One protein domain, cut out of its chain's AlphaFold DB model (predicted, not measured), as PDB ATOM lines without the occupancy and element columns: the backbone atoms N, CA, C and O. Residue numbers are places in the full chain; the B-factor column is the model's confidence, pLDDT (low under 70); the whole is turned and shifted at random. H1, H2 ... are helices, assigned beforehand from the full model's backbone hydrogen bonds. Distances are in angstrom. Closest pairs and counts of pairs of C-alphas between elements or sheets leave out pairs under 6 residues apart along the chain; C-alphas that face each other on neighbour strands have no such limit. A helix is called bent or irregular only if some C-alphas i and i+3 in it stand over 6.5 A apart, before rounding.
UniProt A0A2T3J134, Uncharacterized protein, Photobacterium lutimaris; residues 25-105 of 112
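What this domain is: This is residues 25 to 105 of the 112 residues of an uncharacterized protein of Photobacterium lutimaris (UniProt A0A2T3J134). Look first at the longest helix, H3: H1 folds back toward it and short H2 joins them at one end, a narrow triangle of helices. Beyond the other end of H3 a long unnamed tail leads away, and its residues 88 to 95 and 98 to 104 stick out. The 81 printed residues, with three named helices in the order H1, H2, H3 and no named strand, are all helix in class. The whole is only just loose, close to extended, with a radius of gyration of the C-alphas of 17.4 A and spans of 53 by 25 by 18 A.

Where its parts are: Find C-alpha 53 at (9.453, 34.230, -12.646); from there H3, residues 53 to 74, runs 29.6 A to C-alpha 74 at (-6.484, 9.260, -12.628). It has a kink of 36 degrees near residue 62 and is irregular, with C-alphas 65 and 68 7.1 A apart. H1, residues 26 to 38, spans 18.5 A from C-alpha 26 at (-2.451, 23.062, -16.010). H2 holds residues 42 to 51, 14.5 A.

How they stand to each other: H1 touches H3 with residues 26 to 31 alone, closest at the C-alphas of Thr 28 and Thr 59, 5.2 A; they run opposite ways at a steep tilt of 39 degrees. H1 touches H2 with residues 35 to 38 alone, closest at the C-alphas of Asn 35 and Arg 45, 6.4 A, opposite ways at a steep tilt of 53 degrees. H2 and H3 meet only through their link. Every O i to N i+4 pair is within hydrogen-bond range in H1 and H2, and 16 of 18 are in H3.

The domain as a whole: The C-alphas of Ala 44 and Asp 99, the two farthest apart, are 52.8 A apart. Both links between helices are tight, residues 75 to 105 have no named element, the printed part has no cut, and no printed residue is under 70 in pLDDT.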
ATOM      1  N   ASN A  25       0.578  20.440 -17.232       91.00
ATOM      2  CA  ASN A  25       1.065  21.647 -16.548       91.00
ATOM      3  C   ASN A  25      -0.038  22.711 -16.396       91.00
ATOM      4  O   ASN A  25       0.156  23.894 -16.696       91.00
ATOM      5  N   ALA A  26      -1.230  22.269 -15.991       91.75
ATOM      6  CA  ALA A  26      -2.451  23.062 -16.010       91.75
ATOM      7  C   ALA A  26      -2.338  24.404 -15.267       91.75
ATOM      8  O   ALA A  26      -2.834  25.425 -15.758       91.75
ATOM      9  N   VAL A  27      -1.696  24.443 -14.095       94.12
ATOM     10  CA  VAL A  27      -1.588  25.680 -13.302       94.12
ATOM     11  C   VAL A  27      -0.611  26.652 -13.952       94.12
ATOM     12  O   VAL A  27      -0.928  27.829 -14.133       94.12
ATOM     13  N   THR A  28       0.551  26.162 -14.366       94.56
ATOM     14  CA  THR A  28       1.562  26.944 -15.084       94.56
ATOM     15  C   THR A  28       1.005  27.473 -16.403       94.56
ATOM     16  O   THR A  28       1.204  28.644 -16.732       94.56
ATOM     17  N   GLY A  29       0.208  26.668 -17.109       93.88
ATOM     18  CA  GLY A  29      -0.535  27.078 -18.299       93.88
ATOM     19  C   GLY A  29      -1.477  28.257 -18.038       93.88
ATOM     20  O   GLY A  29      -1.516  29.197 -18.835       93.88
ATOM     21  N   LYS A  30      -2.174  28.284 -16.892       95.44
ATOM     22  CA  LYS A  30      -3.004  29.435 -16.490       95.44
ATOM     23  C   LYS A  30      -2.174  30.700 -16.254       95.44
ATOM     24  O   LYS A  30      -2.583  31.772 -16.696       95.44
ATOM     25  N   VAL A  31      -1.000  30.590 -15.626       96.50
ATOM     26  CA  VAL A  31      -0.092  31.742 -15.440       96.50
ATOM     27  C   VAL A  31       0.448  32.241 -16.782       96.50
ATOM     28  O   VAL A  31       0.514  33.446 -17.013       96.50
ATOM     29  N   MET A  32       0.787  31.338 -17.710       95.50
ATOM     30  CA  MET A  32       1.160  31.716 -19.079       95.50
ATOM     31  C   MET A  32       0.041  32.452 -19.806       95.50
ATOM     32  O   MET A  32       0.303  33.488 -20.415       95.50
ATOM     33  N   LYS A  33      -1.199  31.962 -19.714       96.19
ATOM     34  CA  LYS A  33      -2.358  32.635 -20.307       96.19
ATOM     35  C   LYS A  33      -2.510  34.054 -19.758       96.19
ATOM     36  O   LYS A  33      -2.581  34.993 -20.545       96.19
ATOM     37  N   PHE A  34      -2.449  34.211 -18.435       97.00
ATOM     38  CA  PHE A  34      -2.493  35.524 -17.788       97.00
ATOM     39  C   PHE A  34      -1.404  36.471 -18.319       97.00
ATOM     40  O   PHE A  34      -1.701  37.600 -18.702       97.00
ATOM     41  N   ASN A  35      -0.152  36.010 -18.415       97.19
ATOM     42  CA  ASN A  35       0.952  36.811 -18.953       97.19
ATOM     43  C   ASN A  35       0.679  37.279 -20.400       97.19
ATOM     44  O   ASN A  35       0.830  38.458 -20.723       97.19
ATOM     45  N   VAL A  36       0.210  36.375 -21.265       96.38
ATOM     46  CA  VAL A  36      -0.105  36.687 -22.671       96.38
ATOM     47  C   VAL A  36      -1.265  37.683 -22.803       96.38
ATOM     48  O   VAL A  36      -1.225  38.536 -23.692       96.38
ATOM     49  N   GLU A  37      -2.263  37.601 -21.921       97.00
ATOM     50  CA  GLU A  37      -3.420  38.507 -21.874       97.00
ATOM     51  C   GLU A  37      -3.099  39.873 -21.240       97.00
ATOM     52  O   GLU A  37      -3.825  40.834 -21.476       97.00
ATOM     53  N   THR A  38      -2.008  39.986 -20.475       96.62
ATOM     54  CA  THR A  38      -1.664  41.215 -19.735       96.62
ATOM     55  C   THR A  38      -1.237  42.361 -20.656       96.62
ATOM     56  O   THR A  38      -1.594  43.511 -20.412       96.62
ATOM     57  N   VAL A  39      -0.460  42.071 -21.705       96.38
ATOM     58  CA  VAL A  39       0.035  43.076 -22.663       96.38
ATOM     59  C   VAL A  39       0.118  42.510 -24.080       96.38
ATOM     60  O   VAL A  39       0.436  41.337 -24.287       96.38
ATOM     61  N   ASP A  40      -0.111  43.362 -25.076       95.81
ATOM     62  CA  ASP A  40      -0.152  43.037 -26.508       95.81
ATOM     63  C   ASP A  40       1.196  43.240 -27.230       95.81
ATOM     64  O   ASP A  40       1.269  43.233 -28.458       95.81
ATOM     65  N   ASN A  41       2.301  43.354 -26.485       97.75
ATOM     66  CA  ASN A  41       3.648  43.502 -27.034       97.75
ATOM     67  C   ASN A  41       4.571  42.343 -26.625       97.75
ATOM     68  O   ASN A  41       4.697  42.014 -25.446       97.75
ATOM     69  N   ARG A  42       5.290  41.761 -27.597       96.50
ATOM     70  CA  ARG A  42       6.207  40.622 -27.387       96.50
ATOM     71  C   ARG A  42       7.272  40.883 -26.315       96.50
ATOM     72  O   ARG A  42       7.541  39.999 -25.506       96.50
ATOM     73  N   TYR A  43       7.899  42.056 -26.325       97.62
ATOM     74  CA  TYR A  43       8.966  42.397 -25.381       97.62
ATOM     75  C   TYR A  43       8.403  42.769 -24.010       97.62
ATOM     76  O   TYR A  43       8.972  42.385 -22.992       97.62
ATOM     77  N   ALA A  44       7.243  43.428 -23.967       97.00
ATOM     78  CA  ALA A  44       6.546  43.690 -22.712       97.00
ATOM     79  C   ALA A  44       6.114  42.382 -22.023       97.00
ATOM     80  O   ALA A  44       6.335  42.237 -20.823       97.00
ATOM     81  N   ARG A  45       5.612  41.388 -22.775       97.75
ATOM     82  CA  ARG A  45       5.340  40.033 -22.251       97.75
ATOM     83  C   ARG A  45       6.590  39.379 -21.674       97.75
ATOM     84  O   ARG A  45       6.505  38.712 -20.650       97.75
ATOM     85  N   ALA A  46       7.759  39.577 -22.286       96.38
ATOM     86  CA  ALA A  46       9.017  39.090 -21.716       96.38
ATOM     87  C   ALA A  46       9.340  39.776 -20.374       96.38
ATOM     88  O   ALA A  46       9.778  39.110 -19.439       96.38
ATOM     89  N   GLY A  47       9.056  41.078 -20.252       97.25
ATOM     90  CA  GLY A  47       9.148  41.810 -18.987       97.25
ATOM     91  C   GLY A  47       8.199  41.263 -17.916       97.25
ATOM     92  O   GLY A  47       8.637  40.951 -16.813       97.25
ATOM     93  N   VAL A  48       6.921  41.062 -18.252       97.12
ATOM     94  CA  VAL A  48       5.931  40.444 -17.350       97.12
ATOM     95  C   VAL A  48       6.353  39.022 -16.967       97.12
ATOM     96  O   VAL A  48       6.284  38.662 -15.796       97.12
ATOM     97  N   ASN A  49       6.880  38.238 -17.911       96.19
ATOM     98  CA  ASN A  49       7.410  36.902 -17.641       96.19
ATOM     99  C   ASN A  49       8.540  36.930 -16.604       96.19
ATOM    100  O   ASN A  49       8.572  36.094 -15.706       96.19
ATOM    101  N   PHE A  50       9.454  37.897 -16.720       96.50
ATOM    102  CA  PHE A  50      10.549  38.069 -15.769       96.50
ATOM    103  C   PHE A  50      10.035  38.454 -14.376       96.50
ATOM    104  O   PHE A  50      10.484  37.892 -13.380       96.50
ATOM    105  N   LEU A  51       9.042  39.347 -14.298       96.56
ATOM    106  CA  LEU A  51       8.392  39.715 -13.034       96.56
ATOM    107  C   LEU A  51       7.639  38.536 -12.397       96.56
ATOM    108  O   LEU A  51       7.648  38.382 -11.178       96.56
ATOM    109  N   LEU A  52       7.024  37.681 -13.216       97.25
ATOM    110  CA  LEU A  52       6.307  36.480 -12.784       97.25
ATOM    111  C   LEU A  52       7.218  35.262 -12.573       97.25
ATOM    112  O   LEU A  52       6.712  34.209 -12.194       97.25
ATOM    113  N   ALA A  53       8.537  35.367 -12.771       94.31
ATOM    114  CA  ALA A  53       9.453  34.230 -12.646       94.31
ATOM    115  C   ALA A  53       9.311  33.451 -11.316       94.31
ATOM    116  O   ALA A  53       9.274  32.218 -11.367       94.31
ATOM    117  N   PRO A  54       9.140  34.097 -10.139       94.88
ATOM    118  CA  PRO A  54       8.885  33.372  -8.893       94.88
ATOM    119  C   PRO A  54       7.563  32.593  -8.915       94.88
ATOM    120  O   PRO A  54       7.499  31.472  -8.418       94.88
ATOM    121  N   VAL A  55       6.519  33.168  -9.521       97.00
ATOM    122  CA  VAL A  55       5.200  32.533  -9.650       97.00
ATOM    123  C   VAL A  55       5.298  31.310 -10.553       97.00
ATOM    124  O   VAL A  55       4.846  30.242 -10.155       97.00
ATOM    125  N   TYR A  56       5.963  31.430 -11.707       93.81
ATOM    126  CA  TYR A  56       6.222  30.294 -12.591       93.81
ATOM    127  C   TYR A  56       6.986  29.174 -11.888       93.81
ATOM    128  O   TYR A  56       6.645  28.009 -12.071       93.81
ATOM    129  N   GLY A  57       7.983  29.501 -11.060       90.88
ATOM    130  CA  GLY A  57       8.703  28.504 -10.266       90.88
ATOM    131  C   GLY A  57       7.782  27.728  -9.319       90.88
ATOM    132  O   GLY A  57       7.816  26.498  -9.292       90.88
ATOM    133  N   VAL A  58       6.915  28.434  -8.586       94.44
ATOM    134  CA  VAL A  58       5.955  27.813  -7.659       94.44
ATOM    135  C   VAL A  58       4.913  26.978  -8.400       94.44
ATOM    136  O   VAL A  58       4.659  25.843  -8.003       94.44
ATOM    137  N   THR A  59       4.320  27.496  -9.478       94.50
ATOM    138  CA  THR A  59       3.290  26.750 -10.214       94.50
ATOM    139  C   THR A  59       3.867  25.550 -10.939       94.50
ATOM    140  O   THR A  59       3.234  24.502 -10.936       94.50
ATOM    141  N   SER A  60       5.090  25.662 -11.464       90.88
ATOM    142  CA  SER A  60       5.773  24.531 -12.095       90.88
ATOM    143  C   SER A  60       6.032  23.429 -11.076       90.88
ATOM    144  O   SER A  60       5.777  22.265 -11.362       90.88
ATOM    145  N   ALA A  61       6.471  23.781  -9.862       89.12
ATOM    146  CA  ALA A  61       6.646  22.816  -8.780       89.12
ATOM    147  C   ALA A  61       5.314  22.181  -8.342       89.12
ATOM    148  O   ALA A  61       5.271  20.981  -8.076       89.12
ATOM    149  N   ALA A  62       4.228  22.959  -8.290       91.06
ATOM    150  CA  ALA A  62       2.898  22.457  -7.950       91.06
ATOM    151  C   ALA A  62       2.346  21.495  -9.015       91.06
ATOM    152  O   ALA A  62       1.824  20.436  -8.668       91.06
ATOM    153  N   ASP A  63       2.497  21.829 -10.299       91.12
ATOM    154  CA  ASP A  63       2.142  20.929 -11.396       91.12
ATOM    155  C   ASP A  63       2.949  19.631 -11.298       91.12
ATOM    156  O   ASP A  63       2.368  18.550 -11.304       91.12
ATOM    157  N   TYR A  64       4.264  19.724 -11.092       83.56
ATOM    158  CA  TYR A  64       5.138  18.555 -10.989       83.56
ATOM    159  C   TYR A  64       4.789  17.631  -9.822       83.56
ATOM    160  O   TYR A  64       4.688  16.415  -9.983       83.56
ATOM    161  N   ALA A  65       4.646  18.206  -8.628       84.81
ATOM    162  CA  ALA A  65       4.500  17.438  -7.399       84.81
ATOM    163  C   ALA A  65       3.070  16.932  -7.187       84.81
ATOM    164  O   ALA A  65       2.884  15.913  -6.526       84.81
ATOM    165  N   VAL A  66       2.068  17.645  -7.709       88.25
ATOM    166  CA  VAL A  66       0.662  17.388  -7.388       88.25
ATOM    167  C   VAL A  66      -0.146  17.116  -8.647       88.25
ATOM    168  O   VAL A  66      -0.600  15.993  -8.838       88.25
ATOM    169  N   PHE A  67      -0.339  18.110  -9.515       90.25
ATOM    170  CA  PHE A  67      -1.374  18.009 -10.547       90.25
ATOM    171  C   PHE A  67      -1.033  17.016 -11.657       90.25
ATOM    172  O   PHE A  67      -1.893  16.216 -12.001       90.25
ATOM    173  N   ASN A  68       0.210  16.981 -12.141       88.62
ATOM    174  CA  ASN A  68       0.648  15.987 -13.125       88.62
ATOM    175  C   ASN A  68       0.690  14.577 -12.519       88.62
ATOM    176  O   ASN A  68       0.391  13.601 -13.199       88.62
ATOM    177  N   SER A  69       1.009  14.458 -11.224       86.12
ATOM    178  CA  SER A  69       0.950  13.166 -10.529       86.12
ATOM    179  C   SER A  69      -0.489  12.652 -10.447       86.12
ATOM    180  O   SER A  69      -0.748  11.494 -10.764       86.12
ATOM    181  N   LEU A  70      -1.442  13.512 -10.075       87.94
ATOM    182  CA  LEU A  70      -2.864  13.166 -10.083       87.94
ATOM    183  C   LEU A  70      -3.356  12.845 -11.500       87.94
ATOM    184  O   LEU A  70      -4.064  11.859 -11.679       87.94
ATOM    185  N   GLU A  71      -2.943  13.625 -12.499       88.50
ATOM    186  CA  GLU A  71      -3.280  13.416 -13.910       88.50
ATOM    187  C   GLU A  71      -2.839  12.032 -14.401       88.50
ATOM    188  O   GLU A  71      -3.621  11.343 -15.045       88.50
ATOM    189  N   PHE A  72      -1.631  11.589 -14.039       88.19
ATOM    190  CA  PHE A  72      -1.130  10.258 -14.383       88.19
ATOM    191  C   PHE A  72      -1.966   9.138 -13.747       88.19
ATOM    192  O   PHE A  72      -2.377   8.202 -14.427       88.19
ATOM    193  N   TRP A  73      -2.231   9.220 -12.440       88.06
ATOM    194  CA  TRP A  73      -2.905   8.133 -11.719       88.06
ATOM    195  C   TRP A  73      -4.411   8.052 -11.988       88.06
ATOM    196  O   TRP A  73      -4.993   6.979 -11.832       88.06
ATOM    197  N   THR A  74      -5.035   9.166 -12.372       88.69
ATOM    198  CA  THR A  74      -6.484   9.260 -12.628       88.69
ATOM    199  C   THR A  74      -6.842   9.319 -14.116       88.69
ATOM    200  O   THR A  74      -8.020   9.306 -14.473       88.69
ATOM    201  N   GLY A  75      -5.839   9.423 -14.994       88.44
ATOM    202  CA  GLY A  75      -5.989   9.537 -16.449       88.44
ATOM    203  C   GLY A  75      -6.473  10.907 -16.936       88.44
ATOM    204  O   GLY A  75      -6.538  11.143 -18.143       88.44
ATOM    205  N   LYS A  76      -6.831  11.834 -16.035       89.00
ATOM    206  CA  LYS A  76      -7.307  13.178 -16.392       89.00
ATOM    207  C   LYS A  76      -6.803  14.243 -15.441       89.00
ATOM    208  O   LYS A  76      -6.661  14.021 -14.243       89.00
ATOM    209  N   ASN A  77      -6.591  15.444 -15.965       89.06
ATOM    210  CA  ASN A  77      -6.168  16.550 -15.125       89.06
ATOM    211  C   ASN A  77      -7.379  17.108 -14.354       89.06
ATOM    212  O   ASN A  77      -8.337  17.538 -14.996       89.06
ATOM    213  N   PRO A  78      -7.329  17.209 -13.014       87.38
ATOM    214  CA  PRO A  78      -8.466  17.671 -12.211       87.38
ATOM    215  C   PRO A  78      -8.812  19.159 -12.414       87.38
ATOM    216  O   PRO A  78      -9.816  19.646 -11.904       87.38
ATOM    217  N   ILE A  79      -7.966  19.922 -13.114       89.50
ATOM    218  CA  ILE A  79      -8.172  21.350 -13.373       89.50
ATOM    219  C   ILE A  79      -8.748  21.596 -14.769       89.50
ATOM    220  O   ILE A  79      -9.500  22.556 -14.954       89.50
ATOM    221  N   THR A  80      -8.337  20.806 -15.762       88.12
ATOM    222  CA  THR A  80      -8.683  21.038 -17.174       88.12
ATOM    223  C   THR A  80      -9.542  19.938 -17.781       88.12
ATOM    224  O   THR A  80      -9.885  20.050 -18.957       88.12
ATOM    225  N   ASP A  81      -9.841  18.869 -17.034       86.56
ATOM    226  CA  ASP A  81     -10.541  17.661 -17.502       86.56
ATOM    227  C   ASP A  81      -9.906  17.002 -18.739       86.56
ATOM    228  O   ASP A  81     -10.505  16.166 -19.423       86.56
ATOM    229  N   SER A  82      -8.670  17.385 -19.048       85.00
ATOM    230  CA  SER A  82      -7.960  16.920 -20.232       85.00
ATOM    231  C   SER A  82      -7.352  15.543 -19.960       85.00
ATOM    232  O   SER A  82      -6.843  15.335 -18.857       85.00
ATOM    233  N   PRO A  83      -7.398  14.610 -20.928       86.94
ATOM    234  CA  PRO A  83      -6.783  13.296 -20.777       86.94
ATOM    235  C   PRO A  83      -5.261  13.407 -20.671       86.94
ATOM    236  O   PRO A  83      -4.659  14.299 -21.280       86.94
ATOM    237  N   HIS A  84      -4.650  12.492 -19.920       87.38
ATOM    238  CA  HIS A  84      -3.202  12.447 -19.773       87.38
ATOM    239  C   HIS A  84      -2.540  12.126 -21.120       87.38
ATOM    240  O   HIS A  84      -3.004  11.293 -21.900       87.38
ATOM    241  N   ILE A  85      -1.408  12.771 -21.404       86.19
ATOM    242  CA  ILE A  85      -0.715  12.633 -22.695       86.19
ATOM    243  C   ILE A  85      -0.257  11.194 -22.988       86.19
ATOM    244  O   ILE A  85      -0.176  10.805 -24.151       86.19
ATOM    245  N   PHE A  86       0.007  10.386 -21.960       87.75
ATOM    246  CA  PHE A  86       0.373   8.970 -22.123       87.75
ATOM    247  C   PHE A  86      -0.769   8.074 -22.604       87.75
ATOM    248  O   PHE A  86      -0.488   7.034 -23.191       87.75
ATOM    249  N   ASP A  87      -2.019   8.513 -22.480       87.69
ATOM    250  CA  ASP A  87      -3.177   7.782 -23.008       87.69
ATOM    251  C   ASP A  87      -3.403   8.082 -24.506       87.69
ATOM    252  O   ASP A  87      -4.372   7.634 -25.129       87.69
ATOM    253  N   SER A  88      -2.499   8.853 -25.127       88.75
ATOM    254  CA  SER A  88      -2.566   9.194 -26.546       88.75
ATOM    255  C   SER A  88      -2.333   7.974 -27.429       88.75
ATOM    256  O   SER A  88      -1.304   7.303 -27.362       88.75
ATOM    257  N   LYS A  89      -3.262   7.738 -28.356       89.12
ATOM    258  CA  LYS A  89      -3.146   6.679 -29.362       89.12
ATOM    259  C   LYS A  89      -2.255   7.151 -30.508       89.12
ATOM    260  O   LYS A  89      -2.724   7.813 -31.431       89.12
ATOM    261  N   VAL A  90      -0.971   6.816 -30.429       91.19
ATOM    262  CA  VAL A  90       0.040   7.116 -31.452       91.19
ATOM    263  C   VAL A  90       0.665   5.833 -31.990       91.19
ATOM    264  O   VAL A  90       0.587   4.779 -31.361       91.19
ATOM    265  N   GLU A  91       1.288   5.906 -33.164       93.25
ATOM    266  CA  GLU A  91       2.077   4.791 -33.681       93.25
ATOM    267  C   GLU A  91       3.317   4.587 -32.800       93.25
ATOM    268  O   GLU A  91       4.164   5.472 -32.672       93.25
ATOM    269  N   THR A  92       3.410   3.424 -32.153       91.75
ATOM    270  CA  THR A  92       4.500   3.091 -31.230       91.75
ATOM    271  C   THR A  92       5.516   2.171 -31.891       91.75
ATOM    272  O   THR A  92       5.151   1.128 -32.434       91.75
ATOM    273  N   HIS A  93       6.805   2.484 -31.747       95.31
ATOM    274  CA  HIS A  93       7.892   1.617 -32.215       95.31
ATOM    275  C   HIS A  93       7.960   0.265 -31.481       95.31
ATOM    276  O   HIS A  93       8.468  -0.705 -32.036       95.31
ATOM    277  N   ILE A  94       7.457   0.192 -30.243       93.69
ATOM    278  CA  ILE A  94       7.421  -1.024 -29.421       93.69
ATOM    279  C   ILE A  94       5.990  -1.220 -28.917       93.69
ATOM    280  O   ILE A  94       5.438  -0.330 -28.272       93.69
ATOM    281  N   LYS A  95       5.395  -2.383 -29.200       92.62
ATOM    282  CA  LYS A  95       4.010  -2.714 -28.831       92.62
ATOM    283  C   LYS A  95       3.953  -3.525 -27.539       92.62
ATOM    284  O   LYS A  95       3.855  -4.742 -27.569       92.62
ATOM    285  N   VAL A  96       4.016  -2.847 -26.396       92.88
ATOM    286  CA  VAL A  96       3.977  -3.517 -25.080       92.88
ATOM    287  C   VAL A  96       2.556  -3.970 -24.715       92.88
ATOM    288  O   VAL A  96       2.368  -5.004 -24.083       92.88
ATOM    289  N   ASN A  97       1.535  -3.233 -25.159       91.75
ATOM    290  CA  ASN A  97       0.137  -3.513 -24.817       91.75
ATOM    291  C   ASN A  97      -0.404  -4.832 -25.388       91.75
ATOM    292  O   ASN A  97      -1.449  -5.283 -24.922       91.75
ATOM    293  N   ASP A  98       0.258  -5.447 -26.367       93.12
ATOM    294  CA  ASP A  98      -0.183  -6.724 -26.940       93.12
ATOM    295  C   ASP A  98       0.037  -7.886 -25.949       93.12
ATOM    296  O   ASP A  98      -0.773  -8.812 -25.905       93.12
ATOM    297  N   ASP A  99       1.051  -7.776 -25.083       94.69
ATOM    298  CA  ASP A  99       1.448  -8.804 -24.108       94.69
ATOM    299  C   ASP A  99       0.977  -8.511 -22.669       94.69
ATOM    300  O   ASP A  99       1.201  -9.305 -21.753       94.69
ATOM    301  N   LEU A 100       0.337  -7.360 -22.440       93.44
ATOM    302  CA  LEU A 100      -0.133  -6.941 -21.118       93.44
ATOM    303  C   LEU A 100      -1.591  -7.330 -20.858       93.44
ATOM    304  O   LEU A 100      -2.447  -7.296 -21.752       93.44
ATOM    305  N   ASP A 101      -1.888  -7.609 -19.588       93.94
ATOM    306  CA  ASP A 101      -3.256  -7.777 -19.098       93.94
ATOM    307  C   ASP A 101      -4.085  -6.497 -19.353       93.94
ATOM    308  O   ASP A 101      -3.561  -5.391 -19.180       93.94
ATOM    309  N   PRO A 102      -5.367  -6.597 -19.764       90.50
ATOM    310  CA  PRO A 102      -6.221  -5.432 -20.006       90.50
ATOM    311  C   PRO A 102      -6.308  -4.442 -18.838       90.50
ATOM    312  O   PRO A 102      -6.458  -3.248 -19.079       90.50
ATOM    313  N   SER A 103      -6.180  -4.908 -17.593       88.81
ATOM    314  CA  SER A 103      -6.220  -4.054 -16.397       88.81
ATOM    315  C   SER A 103      -5.025  -3.104 -16.258       88.81
ATOM    316  O   SER A 103      -5.108  -2.140 -15.504       88.81
ATOM    317  N   LEU A 104      -3.929  -3.347 -16.986       89.69
ATOM    318  CA  LEU A 104      -2.695  -2.555 -16.922       89.69
ATOM    319  C   LEU A 104      -2.560  -1.543 -18.070       89.69
ATOM    320  O   LEU A 104      -1.496  -0.949 -18.236       89.69
ATOM    321  N   LYS A 105      -3.602  -1.379 -18.893       90.81
ATOM    322  CA  LYS A 105      -3.562  -0.543 -20.109       90.81
ATOM    323  C   LYS A 105      -4.145   0.853 -19.917       90.81
ATOM    324  O   LYS A 105      -4.051   1.661 -20.831       90.81
TER     325      LYS A 105